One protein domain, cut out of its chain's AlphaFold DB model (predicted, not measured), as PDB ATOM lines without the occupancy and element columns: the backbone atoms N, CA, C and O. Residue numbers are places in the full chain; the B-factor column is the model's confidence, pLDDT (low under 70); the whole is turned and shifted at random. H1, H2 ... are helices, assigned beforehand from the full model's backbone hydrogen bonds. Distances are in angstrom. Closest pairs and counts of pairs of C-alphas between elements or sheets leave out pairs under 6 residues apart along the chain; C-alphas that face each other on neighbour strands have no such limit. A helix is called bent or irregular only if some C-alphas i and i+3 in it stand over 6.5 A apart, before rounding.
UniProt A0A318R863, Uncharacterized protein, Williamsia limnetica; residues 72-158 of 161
ATOM      1  N   GLY A  72      49.071  80.731  39.982       74.38
ATOM      2  CA  GLY A  72      48.144  80.246  38.971       74.38
ATOM      3  C   GLY A  72      46.767  80.051  39.580       74.38
ATOM      4  O   GLY A  72      46.680  79.709  40.766       74.38
ATOM      5  N   LYS A  73      45.703  80.320  38.818       76.88
ATOM      6  CA  LYS A  73      44.345  80.035  39.310       76.88
ATOM      7  C   LYS A  73      44.140  78.525  39.356       76.88
ATOM      8  O   LYS A  73      43.804  77.981  40.411       76.88
ATOM      9  N   ASP A  74      44.507  77.885  38.258       86.00
ATOM     10  CA  ASP A  74      44.295  76.466  38.027       86.00
ATOM     11  C   ASP A  74      45.614  75.699  38.170       86.00
ATOM     12  O   ASP A  74      46.694  76.289  38.263       86.00
ATOM     13  N   GLU A  75      45.534  74.376  38.254       87.81
ATOM     14  CA  GLU A  75      46.701  73.514  38.470       87.81
ATOM     15  C   GLU A  75      47.709  73.613  37.318       87.81
ATOM     16  O   GLU A  75      48.899  73.797  37.570       87.81
ATOM     17  N   SER A  76      47.223  73.673  36.074       86.62
ATOM     18  CA  SER A  76      48.058  73.879  34.887       86.62
ATOM     19  C   SER A  76      48.896  75.152  34.974       86.62
ATOM     20  O   SER A  76      50.070  75.140  34.624       86.62
ATOM     21  N   ASP A  77      48.320  76.254  35.468       85.12
ATOM     22  CA  ASP A  77      49.040  77.519  35.635       85.12
ATOM     23  C   ASP A  77      50.121  77.414  36.717       85.12
ATOM     24  O   ASP A  77      51.168  78.055  36.624       85.12
ATOM     25  N   ARG A  78      49.871  76.639  37.780       87.81
ATOM     26  CA  ARG A  78      50.847  76.451  38.860       87.81
ATOM     27  C   ARG A  78      52.020  75.615  38.371       87.81
ATOM     28  O   ARG A  78      53.151  76.037  38.573       87.81
ATOM     29  N   GLU A  79      51.757  74.507  37.684       89.62
ATOM     30  CA  GLU A  79      52.805  73.661  37.105       89.62
ATOM     31  C   GLU A  79      53.579  74.378  35.998       89.62
ATOM     32  O   GLU A  79      54.811  74.394  36.013       89.62
ATOM     33  N   GLY A  80      52.882  75.082  35.101       88.31
ATOM     34  CA  GLY A  80      53.517  75.961  34.121       88.31
ATOM     35  C   GLY A  80      54.355  77.052  34.791       88.31
ATOM     36  O   GLY A  80      55.448  77.381  34.330       88.31
ATOM     37  N   GLY A  81      53.894  77.582  35.923       87.94
ATOM     38  CA  GLY A  81      54.656  78.493  36.768       87.94
ATOM     39  C   GLY A  81      55.934  77.870  37.340       87.94
ATOM     40  O   GLY A  81      56.984  78.509  37.287       87.94
ATOM     41  N   THR A  82      55.871  76.634  37.840       91.19
ATOM     42  CA  THR A  82      57.042  75.883  38.324       91.19
ATOM     43  C   THR A  82      58.044  75.648  37.201       91.19
ATOM     44  O   THR A  82      59.228  75.935  37.367       91.19
ATOM     45  N   ILE A  83      57.578  75.206  36.029       90.06
ATOM     46  CA  ILE A  83      58.436  74.995  34.856       90.06
ATOM     47  C   ILE A  83      59.091  76.308  34.418       90.06
ATOM     48  O   ILE A  83      60.276  76.325  34.088       90.06
ATOM     49  N   ALA A  84      58.367  77.429  34.477       86.62
ATOM     50  CA  ALA A  84      58.947  78.737  34.198       86.62
ATOM     51  C   ALA A  84      60.084  79.082  35.170       86.62
ATOM     52  O   ALA A  84      61.129  79.557  34.732       86.62
ATOM     53  N   LEU A  85      59.916  78.819  36.471       88.06
ATOM     54  CA  LEU A  85      60.978  79.025  37.461       88.06
ATOM     55  C   LEU A  85      62.171  78.091  37.214       88.06
ATOM     56  O   LEU A  85      63.309  78.548  37.266       88.06
ATOM     57  N   LEU A  86      61.935  76.817  36.892       90.44
ATOM     58  CA  LEU A  86      62.999  75.862  36.560       90.44
ATOM     59  C   LEU A  86      63.808  76.317  35.344       90.44
ATOM     60  O   LEU A  86      65.036  76.361  35.407       90.44
ATOM     61  N   ALA A  87      63.128  76.726  34.270       86.94
ATOM     62  CA  ALA A  87      63.779  77.232  33.068       86.94
ATOM     63  C   ALA A  87      64.665  78.446  33.376       86.94
ATOM     64  O   ALA A  87      65.819  78.500  32.962       86.94
ATOM     65  N   LEU A  88      64.160  79.388  34.176       84.75
ATOM     66  CA  LEU A  88      64.910  80.576  34.585       84.75
ATOM     67  C   LEU A  88      66.096  80.248  35.493       84.75
ATOM     68  O   LEU A  88      67.174  80.809  35.316       84.75
ATOM     69  N   ALA A  89      65.927  79.330  36.444       87.38
ATOM     70  CA  ALA A  89      67.002  78.874  37.321       87.38
ATOM     71  C   ALA A  89      68.122  78.160  36.543       87.38
ATOM     72  O   ALA A  89      69.294  78.258  36.926       87.38
ATOM     73  N   ALA A  90      67.761  77.467  35.461       86.69
ATOM     74  CA  ALA A  90      68.674  76.797  34.541       86.69
ATOM     75  C   ALA A  90      69.222  77.719  33.432       86.69
ATOM     76  O   ALA A  90      70.163  77.336  32.745       86.69
ATOM     77  N   GLY A  91      68.664  78.922  33.260       81.69
ATOM     78  CA  GLY A  91      69.057  79.851  32.196       81.69
ATOM     79  C   GLY A  91      68.642  79.403  30.790       81.69
ATOM     80  O   GLY A  91      69.281  79.791  29.818       81.69
ATOM     81  N   VAL A  92      67.590  78.588  30.671       83.88
ATOM     82  CA  VAL A  92      67.081  78.069  29.390       83.88
ATOM     83  C   VAL A  92      65.766  78.751  28.986       83.88
ATOM     84  O   VAL A  92      65.071  79.318  29.838       83.88
ATOM     85  N   PRO A  93      65.376  78.714  27.699       82.44
ATOM     86  CA  PRO A  93      64.116  79.304  27.262       82.44
ATOM     87  C   PRO A  93      62.897  78.646  27.931       82.44
ATOM     88  O   PRO A  93      62.659  77.447  27.801       82.44
ATOM     89  N   VAL A  94      62.065  79.458  28.595       82.94
ATOM     90  CA  VAL A  94      60.833  79.002  29.278       82.94
ATOM     91  C   VAL A  94      59.882  78.266  28.333       82.94
ATOM     92  O   VAL A  94      59.240  77.300  28.732       82.94
ATOM     93  N   ARG A  95      59.774  78.733  27.083       82.94
ATOM     94  CA  ARG A  95      58.885  78.141  26.076       82.94
ATOM     95  C   ARG A  95      59.257  76.693  25.784       82.94
ATOM     96  O   ARG A  95      58.364  75.855  25.733       82.94
ATOM     97  N   ASP A  96      60.540  76.440  25.576       84.56
ATOM     98  CA  ASP A  96      61.029  75.141  25.131       84.56
ATOM     99  C   ASP A  96      60.831  74.127  26.259       84.56
ATOM    100  O   ASP A  96      60.145  73.125  26.071       84.56
ATOM    101  N   LEU A  97      61.244  74.484  27.481       86.88
ATOM    102  CA  LEU A  97      61.042  73.624  28.646       86.88
ATOM    103  C   LEU A  97      59.552  73.377  28.957       86.88
ATOM    104  O   LEU A  97      59.181  72.271  29.338       86.88
ATOM    105  N   ALA A  98      58.679  74.377  28.782       87.44
ATOM    106  CA  ALA A  98      57.236  74.202  28.971       87.44
ATOM    107  C   ALA A  98      56.610  73.271  27.926       87.44
ATOM    108  O   ALA A  98      55.728  72.486  28.272       87.44
ATOM    109  N   ASN A  99      57.054  73.345  26.670       88.94
ATOM    110  CA  ASN A  99      56.565  72.466  25.609       88.94
ATOM    111  C   ASN A  99      57.004  71.011  25.809       88.94
ATOM    112  O   ASN A  99      56.257  70.117  25.425       88.94
ATOM    113  N   ASP A 100      58.162  70.786  26.431       89.94
ATOM    114  CA  ASP A 100      58.668  69.444  26.718       89.94
ATOM    115  C   ASP A 100      58.043  68.854  27.993       89.94
ATOM    116  O   ASP A 100      57.583  67.711  28.003       89.94
ATOM    117  N   LEU A 101      57.992  69.635  29.080       92.25
ATOM    118  CA  LEU A 101      57.601  69.121  30.396       92.25
ATOM    119  C   LEU A 101      56.090  69.076  30.623       92.25
ATOM    120  O   LEU A 101      55.624  68.146  31.274       92.25
ATOM    121  N   MET A 102      55.303  70.019  30.093       92.62
ATOM    122  CA  MET A 102      53.849  69.989  30.312       92.62
ATOM    123  C   MET A 102      53.201  68.697  29.767       92.62
ATOM    124  O   MET A 102      52.439  68.075  30.511       92.62
ATOM    125  N   PRO A 103      53.517  68.215  28.543       92.12
ATOM    126  CA  PRO A 103      53.046  66.910  28.075       92.12
ATOM    127  C   PRO A 103      53.576  65.737  28.899       92.12
ATOM    128  O   PRO A 103      52.833  64.787  29.139       92.12
ATOM    129  N   ALA A 104      54.836  65.798  29.342       92.56
ATOM    130  CA  ALA A 104      55.437  64.756  30.174       92.56
ATOM    131  C   ALA A 104      54.740  64.627  31.542       92.56
ATOM    132  O   ALA A 104      54.636  63.525  32.074       92.56
ATOM    133  N   LEU A 105      54.204  65.733  32.069       91.38
ATOM    134  CA  LEU A 105      53.354  65.778  33.266       91.38
ATOM    135  C   LEU A 105      51.893  65.367  32.991       91.38
ATOM    136  O   LEU A 105      51.083  65.302  33.910       91.38
ATOM    137  N   GLY A 106      51.544  65.052  31.741       92.50
ATOM    138  CA  GLY A 106      50.219  64.561  31.351       92.50
ATOM    139  C   GLY A 106      49.242  65.641  30.884       92.50
ATOM    140  O   GLY A 106      48.104  65.313  30.532       92.50
ATOM    141  N   TRP A 107      49.661  66.908  30.816       93.06
ATOM    142  CA  TRP A 107      48.811  67.969  30.281       93.06
ATOM    143  C   TRP A 107      48.629  67.834  28.776       93.06
ATOM    144  O   TRP A 107      49.559  67.557  28.019       93.06
ATOM    145  N   ARG A 108      47.403  68.094  28.327       89.12
ATOM    146  CA  ARG A 108      47.035  68.093  26.912       89.12
ATOM    147  C   ARG A 108      46.551  69.472  26.512       89.12
ATOM    148  O   ARG A 108      45.852  70.135  27.273       89.12
ATOM    149  N   ALA A 109      46.904  69.880  25.304       84.06
ATOM    150  CA  ALA A 109      46.412  71.104  24.707       84.06
ATOM    151  C   ALA A 109      46.286  70.932  23.197       84.06
ATOM    152  O   ALA A 109      47.161  70.346  22.565       84.06
ATOM    153  N   ASP A 110      45.241  71.522  22.620       81.81
ATOM    154  CA  ASP A 110      45.025  71.524  21.167       81.81
ATOM    155  C   ASP A 110      46.090  72.347  20.421       81.81
ATOM    156  O   ASP A 110      46.279  72.214  19.215       81.81
ATOM    157  N   ASN A 111      46.802  73.219  21.142       79.75
ATOM    158  CA  ASN A 111      47.871  74.053  20.615       79.75
ATOM    159  C   ASN A 111      49.039  74.099  21.616       79.75
ATOM    160  O   ASN A 111      48.824  74.549  22.744       79.75
ATOM    161  N   PRO A 112      50.282  73.761  21.218       71.00
ATOM    162  CA  PRO A 112      51.462  73.845  22.088       71.00
ATOM    163  C   PRO A 112      51.673  75.226  22.733       71.00
ATOM    164  O   PRO A 112      52.186  75.341  23.843       71.00
ATOM    165  N   ARG A 113      51.195  76.309  22.100       75.31
ATOM    166  CA  ARG A 113      51.234  77.661  22.692       75.31
ATOM    167  C   ARG A 113      50.456  77.770  24.010       75.31
ATOM    168  O   ARG A 113      50.728  78.693  24.777       75.31
ATOM    169  N   ALA A 114      49.528  76.857  24.296       77.12
ATOM    170  CA  ALA A 114      48.799  76.815  25.559       77.12
ATOM    171  C   ALA A 114      49.724  76.566  26.763       77.12
ATOM    172  O   ALA A 114      49.521  77.170  27.812       77.12
ATOM    173  N   PHE A 115      50.793  75.779  26.599       79.19
ATOM    174  CA  PHE A 115      51.777  75.540  27.661       79.19
ATOM    175  C   PHE A 115      52.599  76.789  27.968       79.19
ATOM    176  O   PHE A 115      52.791  77.150  29.126       79.19
ATOM    177  N   SER A 116      52.971  77.549  26.935       71.81
ATOM    178  CA  SER A 116      53.511  78.898  27.137       71.81
ATOM    179  C   SER A 116      52.504  79.816  27.842       71.81
ATOM    180  O   SER A 116      52.911  80.674  28.624       71.81
ATOM    181  N   GLY A 117      51.204  79.624  27.608       75.00
ATOM    182  CA  GLY A 117      50.114  80.302  28.314       75.00
ATOM    183  C   GLY A 117      50.128  80.057  29.824       75.00
ATOM    184  O   GLY A 117      50.078  81.015  30.592       75.00
ATOM    185  N   ALA A 118      50.306  78.803  30.239       78.38
ATOM    186  CA  ALA A 118      50.372  78.406  31.646       78.38
ATOM    187  C   ALA A 118      51.538  79.062  32.415       78.38
ATOM    188  O   ALA A 118      51.471  79.259  33.623       78.38
ATOM    189  N   THR A 119      52.600  79.482  31.718       77.44
ATOM    190  CA  THR A 119      53.746  80.195  32.322       77.44
ATOM    191  C   THR A 119      53.495  81.698  32.519       77.44
ATOM    192  O   THR A 119      54.237  82.374  33.241       77.44
ATOM    193  N   ILE A 120      52.467  82.263  31.867       75.25
ATOM    194  CA  ILE A 120      52.198  83.711  31.838       75.25
ATOM    195  C   ILE A 120      52.045  84.317  33.239       75.25
ATOM    196  O   ILE A 120      52.604  85.396  33.447       75.25
ATOM    197  N   PRO A 121      51.338  83.702  34.208       74.12
ATOM    198  CA  PRO A 121      51.165  84.301  35.529       74.12
ATOM    199  C   PRO A 121      52.494  84.567  36.249       74.12
ATOM    200  O   PRO A 121      52.692  85.661  36.780       74.12
ATOM    201  N   VAL A 122      53.425  83.608  36.216       75.44
ATOM    202  CA  VAL A 122      54.766  83.767  36.802       75.44
ATOM    203  C   VAL A 122      55.619  84.723  35.969       75.44
ATOM    204  O   VAL A 122      56.287  85.583  36.530       75.44
ATOM    205  N   ARG A 123      55.552  84.678  34.633       72.94
ATOM    206  CA  ARG A 123      56.297  85.624  33.779       72.94
ATOM    207  C   ARG A 123      55.869  87.076  33.989       72.94
ATOM    208  O   ARG A 123      56.719  87.953  34.095       72.94
ATOM    209  N   ARG A 124      54.561  87.334  34.093       71.00
ATOM    210  CA  ARG A 124      54.010  88.658  34.429       71.00
ATOM    211  C   ARG A 124      54.490  89.127  35.791       71.00
ATOM    212  O   ARG A 124      54.899  90.270  35.940       71.00
ATOM    213  N   PHE A 125      54.467  88.229  36.764       73.50
ATOM    214  CA  PHE A 125      54.945  88.506  38.105       73.50
ATOM    215  C   PHE A 125      56.430  88.894  38.126       73.50
ATOM    216  O   PHE A 125      56.790  89.902  38.730       73.50
ATOM    217  N   LEU A 126      57.274  88.135  37.426       73.06
ATOM    218  CA  LEU A 126      58.707  88.404  37.312       73.06
ATOM    219  C   LEU A 126      58.994  89.714  36.578       73.06
ATOM    220  O   LEU A 126      59.836  90.489  37.019       73.06
ATOM    221  N   ALA A 127      58.237  90.007  35.519       67.75
ATOM    222  CA  ALA A 127      58.316  91.282  34.812       67.75
ATOM    223  C   ALA A 127      57.998  92.477  35.730       67.75
ATOM    224  O   ALA A 127      58.624  93.532  35.618       67.75
ATOM    225  N   VAL A 128      57.061  92.302  36.670       67.31
ATOM    226  CA  VAL A 128      56.675  93.341  37.633       67.31
ATOM    227  C   VAL A 128      57.748  93.581  38.692       67.31
ATOM    228  O   VAL A 128      58.067  94.735  38.961       67.31
ATOM    229  N   ILE A 129      58.320  92.530  39.286       67.62
ATOM    230  CA  ILE A 129      59.381  92.699  40.299       67.62
ATOM    231  C   ILE A 129      60.736  93.059  39.678       67.62
ATOM    232  O   ILE A 129      61.603  93.585  40.364       67.62
ATOM    233  N   GLY A 130      60.894  92.786  38.382       60.47
ATOM    234  CA  GLY A 130      62.108  93.010  37.614       60.47
ATOM    235  C   GLY A 130      62.189  94.312  36.837       60.47
ATOM    236  O   GLY A 130      63.169  94.512  36.126       60.47
ATOM    237  N   THR A 131      61.167  95.167  36.927       55.97
ATOM    238  CA  THR A 131      61.072  96.413  36.147       55.97
ATOM    239  C   THR A 131      61.307  96.203  34.647       55.97
ATOM    240  O   THR A 131      62.097  96.903  34.026       55.97
ATOM    241  N   HIS A 132      60.569  95.270  34.036       52.78
ATOM    242  CA  HIS A 132      60.354  95.288  32.587       52.78
ATOM    243  C   HIS A 132      58.845  95.433  32.314       52.78
ATOM    244  O   HIS A 132      58.114  94.437  32.304       52.78
ATOM    245  N   PRO A 133      58.314  96.660  32.134       43.34
ATOM    246  CA  PRO A 133      56.937  96.910  31.735       43.34
ATOM    247  C   PRO A 133      56.768  96.494  30.270       43.34
ATOM    248  O   PRO A 133      56.745  97.298  29.342       43.34
ATOM    249  N   GLY A 134      56.662  95.188  30.067       48.78
ATOM    250  CA  GLY A 134      56.654  94.571  28.756       48.78
ATOM    251  C   GLY A 134      56.103  93.161  28.836       48.78
ATOM    252  O   GLY A 134      56.706  92.229  28.324       48.78
ATOM    253  N   CYS A 135      54.932  92.964  29.443       43.88
ATOM    254  CA  CYS A 135      54.279  91.650  29.464       43.88
ATOM    255  C   CYS A 135      53.901  91.137  28.056       43.88
ATOM    256  O   CYS A 135      53.499  89.984  27.910       43.88
ATOM    257  N   LYS A 136      54.071  91.961  27.009       43.75
ATOM    258  CA  LYS A 136      53.980  91.562  25.595       43.75
ATOM    259  C   LYS A 136      55.323  91.235  24.924       43.75
ATOM    260  O   LYS A 136      55.295  90.642  23.853       43.75
ATOM    261  N   PHE A 137      56.462  91.560  25.535       42.03
ATOM    262  CA  PHE A 137      57.768  91.566  24.866       42.03
ATOM    263  C   PHE A 137      58.898  91.067  25.767       42.03
ATOM    264  O   PHE A 137      59.967  91.654  25.829       42.03
ATOM    265  N   LEU A 138      58.716  89.904  26.391       45.81
ATOM    266  CA  LEU A 138      59.864  89.003  26.561       45.81
ATOM    267  C   LEU A 138      60.211  88.458  25.163       45.81
ATOM    268  O   LEU A 138      59.914  87.308  24.837       45.81
ATOM    269  N   SER A 139      60.678  89.364  24.309       41.69
ATOM    270  CA  SER A 139      61.269  89.132  23.002       41.69
ATOM    271  C   SER A 139      62.747  89.421  23.178       41.69
ATOM    272  O   SER A 139      63.108  90.570  23.405       41.69
ATOM    273  N   ASP A 140      63.544  88.361  23.122       41.62
ATOM    274  CA  ASP A 140      64.976  88.327  22.806       41.62
ATOM    275  C   ASP A 140      65.968  89.101  23.693       41.62
ATOM    276  O   ASP A 140      67.166  88.838  23.612       41.62
ATOM    277  N   GLU A 141      65.523  89.979  24.591       46.12
ATOM    278  CA  GLU A 141      66.384  90.567  25.614       46.12
ATOM    279  C   GLU A 141      66.548  89.571  26.766       46.12
ATOM    280  O   GLU A 141      65.572  89.106  27.365       46.12
ATOM    281  N   GLY A 142      67.799  89.183  27.022       52.16
ATOM    282  CA  GLY A 142      68.164  88.233  28.064       52.16
ATOM    283  C   GLY A 142      67.552  88.587  29.420       52.16
ATOM    284  O   GLY A 142      67.292  89.744  29.749       52.16
ATOM    285  N   PHE A 143      67.296  87.559  30.221       62.62
ATOM    286  CA  PHE A 143      66.784  87.739  31.572       62.62
ATOM    287  C   PHE A 143      67.782  88.539  32.425       62.62
ATOM    288  O   PHE A 143      68.979  88.282  32.316       62.62
ATOM    289  N   PRO A 144      67.325  89.455  33.302       70.00
ATOM    290  CA  PRO A 144      68.223  90.129  34.232       70.00
ATOM    291  C   PRO A 144      69.032  89.129  35.064       70.00
ATOM    292  O   PRO A 144      68.490  88.109  35.496       70.00
ATOM    293  N   ASP A 145      70.288  89.455  35.366       74.50
ATOM    294  CA  ASP A 145      71.229  88.549  36.052       74.50
ATOM    295  C   ASP A 145      70.744  88.069  37.432       74.50
ATOM    296  O   ASP A 145      71.138  87.008  37.917       74.50
ATOM    297  N   TRP A 146      69.847  88.821  38.080       79.25
ATOM    298  CA  TRP A 146      69.251  88.431  39.360       79.25
ATOM    299  C   TRP A 146      68.155  87.361  39.219       79.25
ATOM    300  O   TRP A 146      67.802  86.709  40.207       79.25
ATOM    301  N   MET A 147      67.602  87.159  38.020       78.81
ATOM    302  CA  MET A 147      66.413  86.332  37.808       78.81
ATOM    303  C   MET A 147      66.651  84.831  38.046       78.81
ATOM    304  O   MET A 147      65.806  84.217  38.705       78.81
ATOM    305  N   PRO A 148      67.788  84.227  37.643       84.38
ATOM    306  CA  PRO A 148      68.116  82.855  38.036       84.38
ATOM    307  C   PRO A 148      68.238  82.686  39.556       84.38
ATOM    308  O   PRO A 148      67.764  81.697  40.113       84.38
ATOM    309  N   THR A 149      68.827  83.663  40.253       87.25
ATOM    310  CA  THR A 149      68.951  83.648  41.721       87.25
ATOM    311  C   THR A 149      67.583  83.726  42.393       87.25
ATOM    312  O   THR A 149      67.309  82.959  43.316       87.25
ATOM    313  N   PHE A 150      66.695  84.595  41.900       86.62
ATOM    314  CA  PHE A 150      65.309  84.655  42.365       86.62
ATOM    315  C   PHE A 150      64.585  83.329  42.143       86.62
ATOM    316  O   PHE A 150      63.956  82.815  43.066       86.62
ATOM    317  N   ALA A 151      64.692  82.762  40.942       87.50
ATOM    318  CA  ALA A 151      64.015  81.522  40.595       87.50
ATOM    319  C   ALA A 151      64.459  80.358  41.494       87.50
ATOM    320  O   ALA A 151      63.615  79.620  41.996       87.50
ATOM    321  N   ARG A 152      65.761  80.247  41.790       88.38
ATOM    322  CA  ARG A 152      66.280  79.260  42.752       88.38
ATOM    323  C   ARG A 152      65.719  79.475  44.156       88.38
ATOM    324  O   ARG A 152      65.286  78.513  44.778       88.38
ATOM    325  N   ALA A 153      65.684  80.717  44.639       87.69
ATOM    326  CA  ALA A 153      65.125  81.028  45.955       87.69
ATOM    327  C   ALA A 153      63.619  80.718  46.036       87.69
ATOM    328  O   ALA A 153      63.151  80.191  47.039       87.69
ATOM    329  N   ALA A 154      62.864  81.018  44.977       88.00
ATOM    330  CA  ALA A 154      61.449  80.681  44.867       88.00
ATOM    331  C   ALA A 154      61.218  79.164  44.915       88.00
ATOM    332  O   ALA A 154      60.397  78.702  45.698       88.00
ATOM    333  N   LEU A 155      61.987  78.395  44.138       88.50
ATOM    334  CA  LEU A 155      61.908  76.931  44.125       88.50
ATOM    335  C   LEU A 155      62.273  76.312  45.481       88.50
ATOM    336  O   LEU A 155      61.636  75.359  45.899       88.50
ATOM    337  N   GLN A 156      63.253  76.869  46.200       87.88
ATOM    338  CA  GLN A 156      63.626  76.403  47.546       87.88
ATOM    339  C   GLN A 156      62.550  76.669  48.609       87.88
ATOM    340  O   GLN A 156      62.539  76.014  49.649       87.88
ATOM    341  N   LEU A 157      61.689  77.664  48.389       83.31
ATOM    342  CA  LEU A 157      60.612  78.033  49.309       83.31
ATOM    343  C   LEU A 157      59.282  77.354  48.966       83.31
ATOM    344  O   LEU A 157      58.366  77.383  49.792       83.31
ATOM    345  N   ASP A 158      59.156  76.766  47.776       76.88
ATOM    346  CA  ASP A 158      57.967  76.022  47.381       76.88
ATOM    347  C   ASP A 158      57.959  74.647  48.059       76.88
ATOM    348  O   ASP A 158      58.683  73.736  47.677       76.88
TER     349      ASP A 158
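This is residues 72 to 158 of the 161 residues of an uncharacterized protein of Williamsia limnetica (UniProt A0A318R863). One long helix, H1, forms the core, and four shorter helices, H2, H3, H4 and H5, pack on it, their lines crossing its own at steep to nearly perpendicular angles. H2 and H3 also pack on each other, and a long loop, residues 130 to 146, leads from the end of H4 to the start of H5. The printed part has 87 residues with five named helices, in the order H1, H2, H3, H4, H5, and no named strand; the class is all helix. It is compact, with a radius of gyration of the C-alphas of 12.2 A, and rounded, spanning 33 by 28 by 23 A.

H1, the longest helix, covers residues 75 to 90, from C-alpha 75 at (46.701, 73.514, 38.470) to C-alpha 90 at (68.674, 76.797, 34.541), 22.6 A in length. H2 is residues 94 to 104, 15.3 A long, and is neither bent nor irregular, but only just: C-alphas 100 and 103 are 6.3 A apart. H3 is residues 113 to 118, 9.0 A, and H4 is residues 120 to 129, 14.3 A. H5 is residues 147 to 157, 15.3 A, ending with C-alpha 157 at (60.612, 78.033, 49.309).

H1 is the hub, touching the four other helices, and the helix packing is mostly crossed, with no touching pair at a shallow tilt. H1 and H5 touch, the closest C-alphas being those of Ala 89 and Pro 148 at 4.2 A, with a steep tilt of 53 degrees, opposite ways. H1 and H2 touch, closest at the C-alphas of Ala 87 and Val 94, 5.1 A, with a steep tilt of 52 degrees, opposite ways. H1 and H4 touch, closest at the C-alphas of Gly 81 and Val 122, 5.3 A, with a steep tilt of 52 degrees, the same way. H1 touches H3 with residues 76 to 81 alone; the closest C-alphas are those of Asp 77 and Ala 118, 4.3 A, and the lines are about perpendicular at 86 degrees. H2 and H3 touch, closest at the C-alphas of Arg 95 and Ser 116, 5.5 A, about perpendicular at 90 degrees. H4 and H5 are close but not clearly touching, the closest C-alphas being those of Leu 126 and Met 147, 8.0 A. H3 and H4 meet only through their link, while H2 is apart from H4 and H5, and H3 from H5. In H1, H3, H4 and H5 every O i to N i+4 pair is within hydrogen-bond range; in H2 it is 5 of 7.

The two C-alphas farthest apart are those of Asp 110 and Trp 146, 34.7 A. The printed part has no cut. The link from H4 to H5, 17 residues, is long, and its C-alphas lie 11 to 17 A from the mean of the C-alphas. The mean pLDDT of the printed part is 77.3, and residues 127 to 143 are under 70.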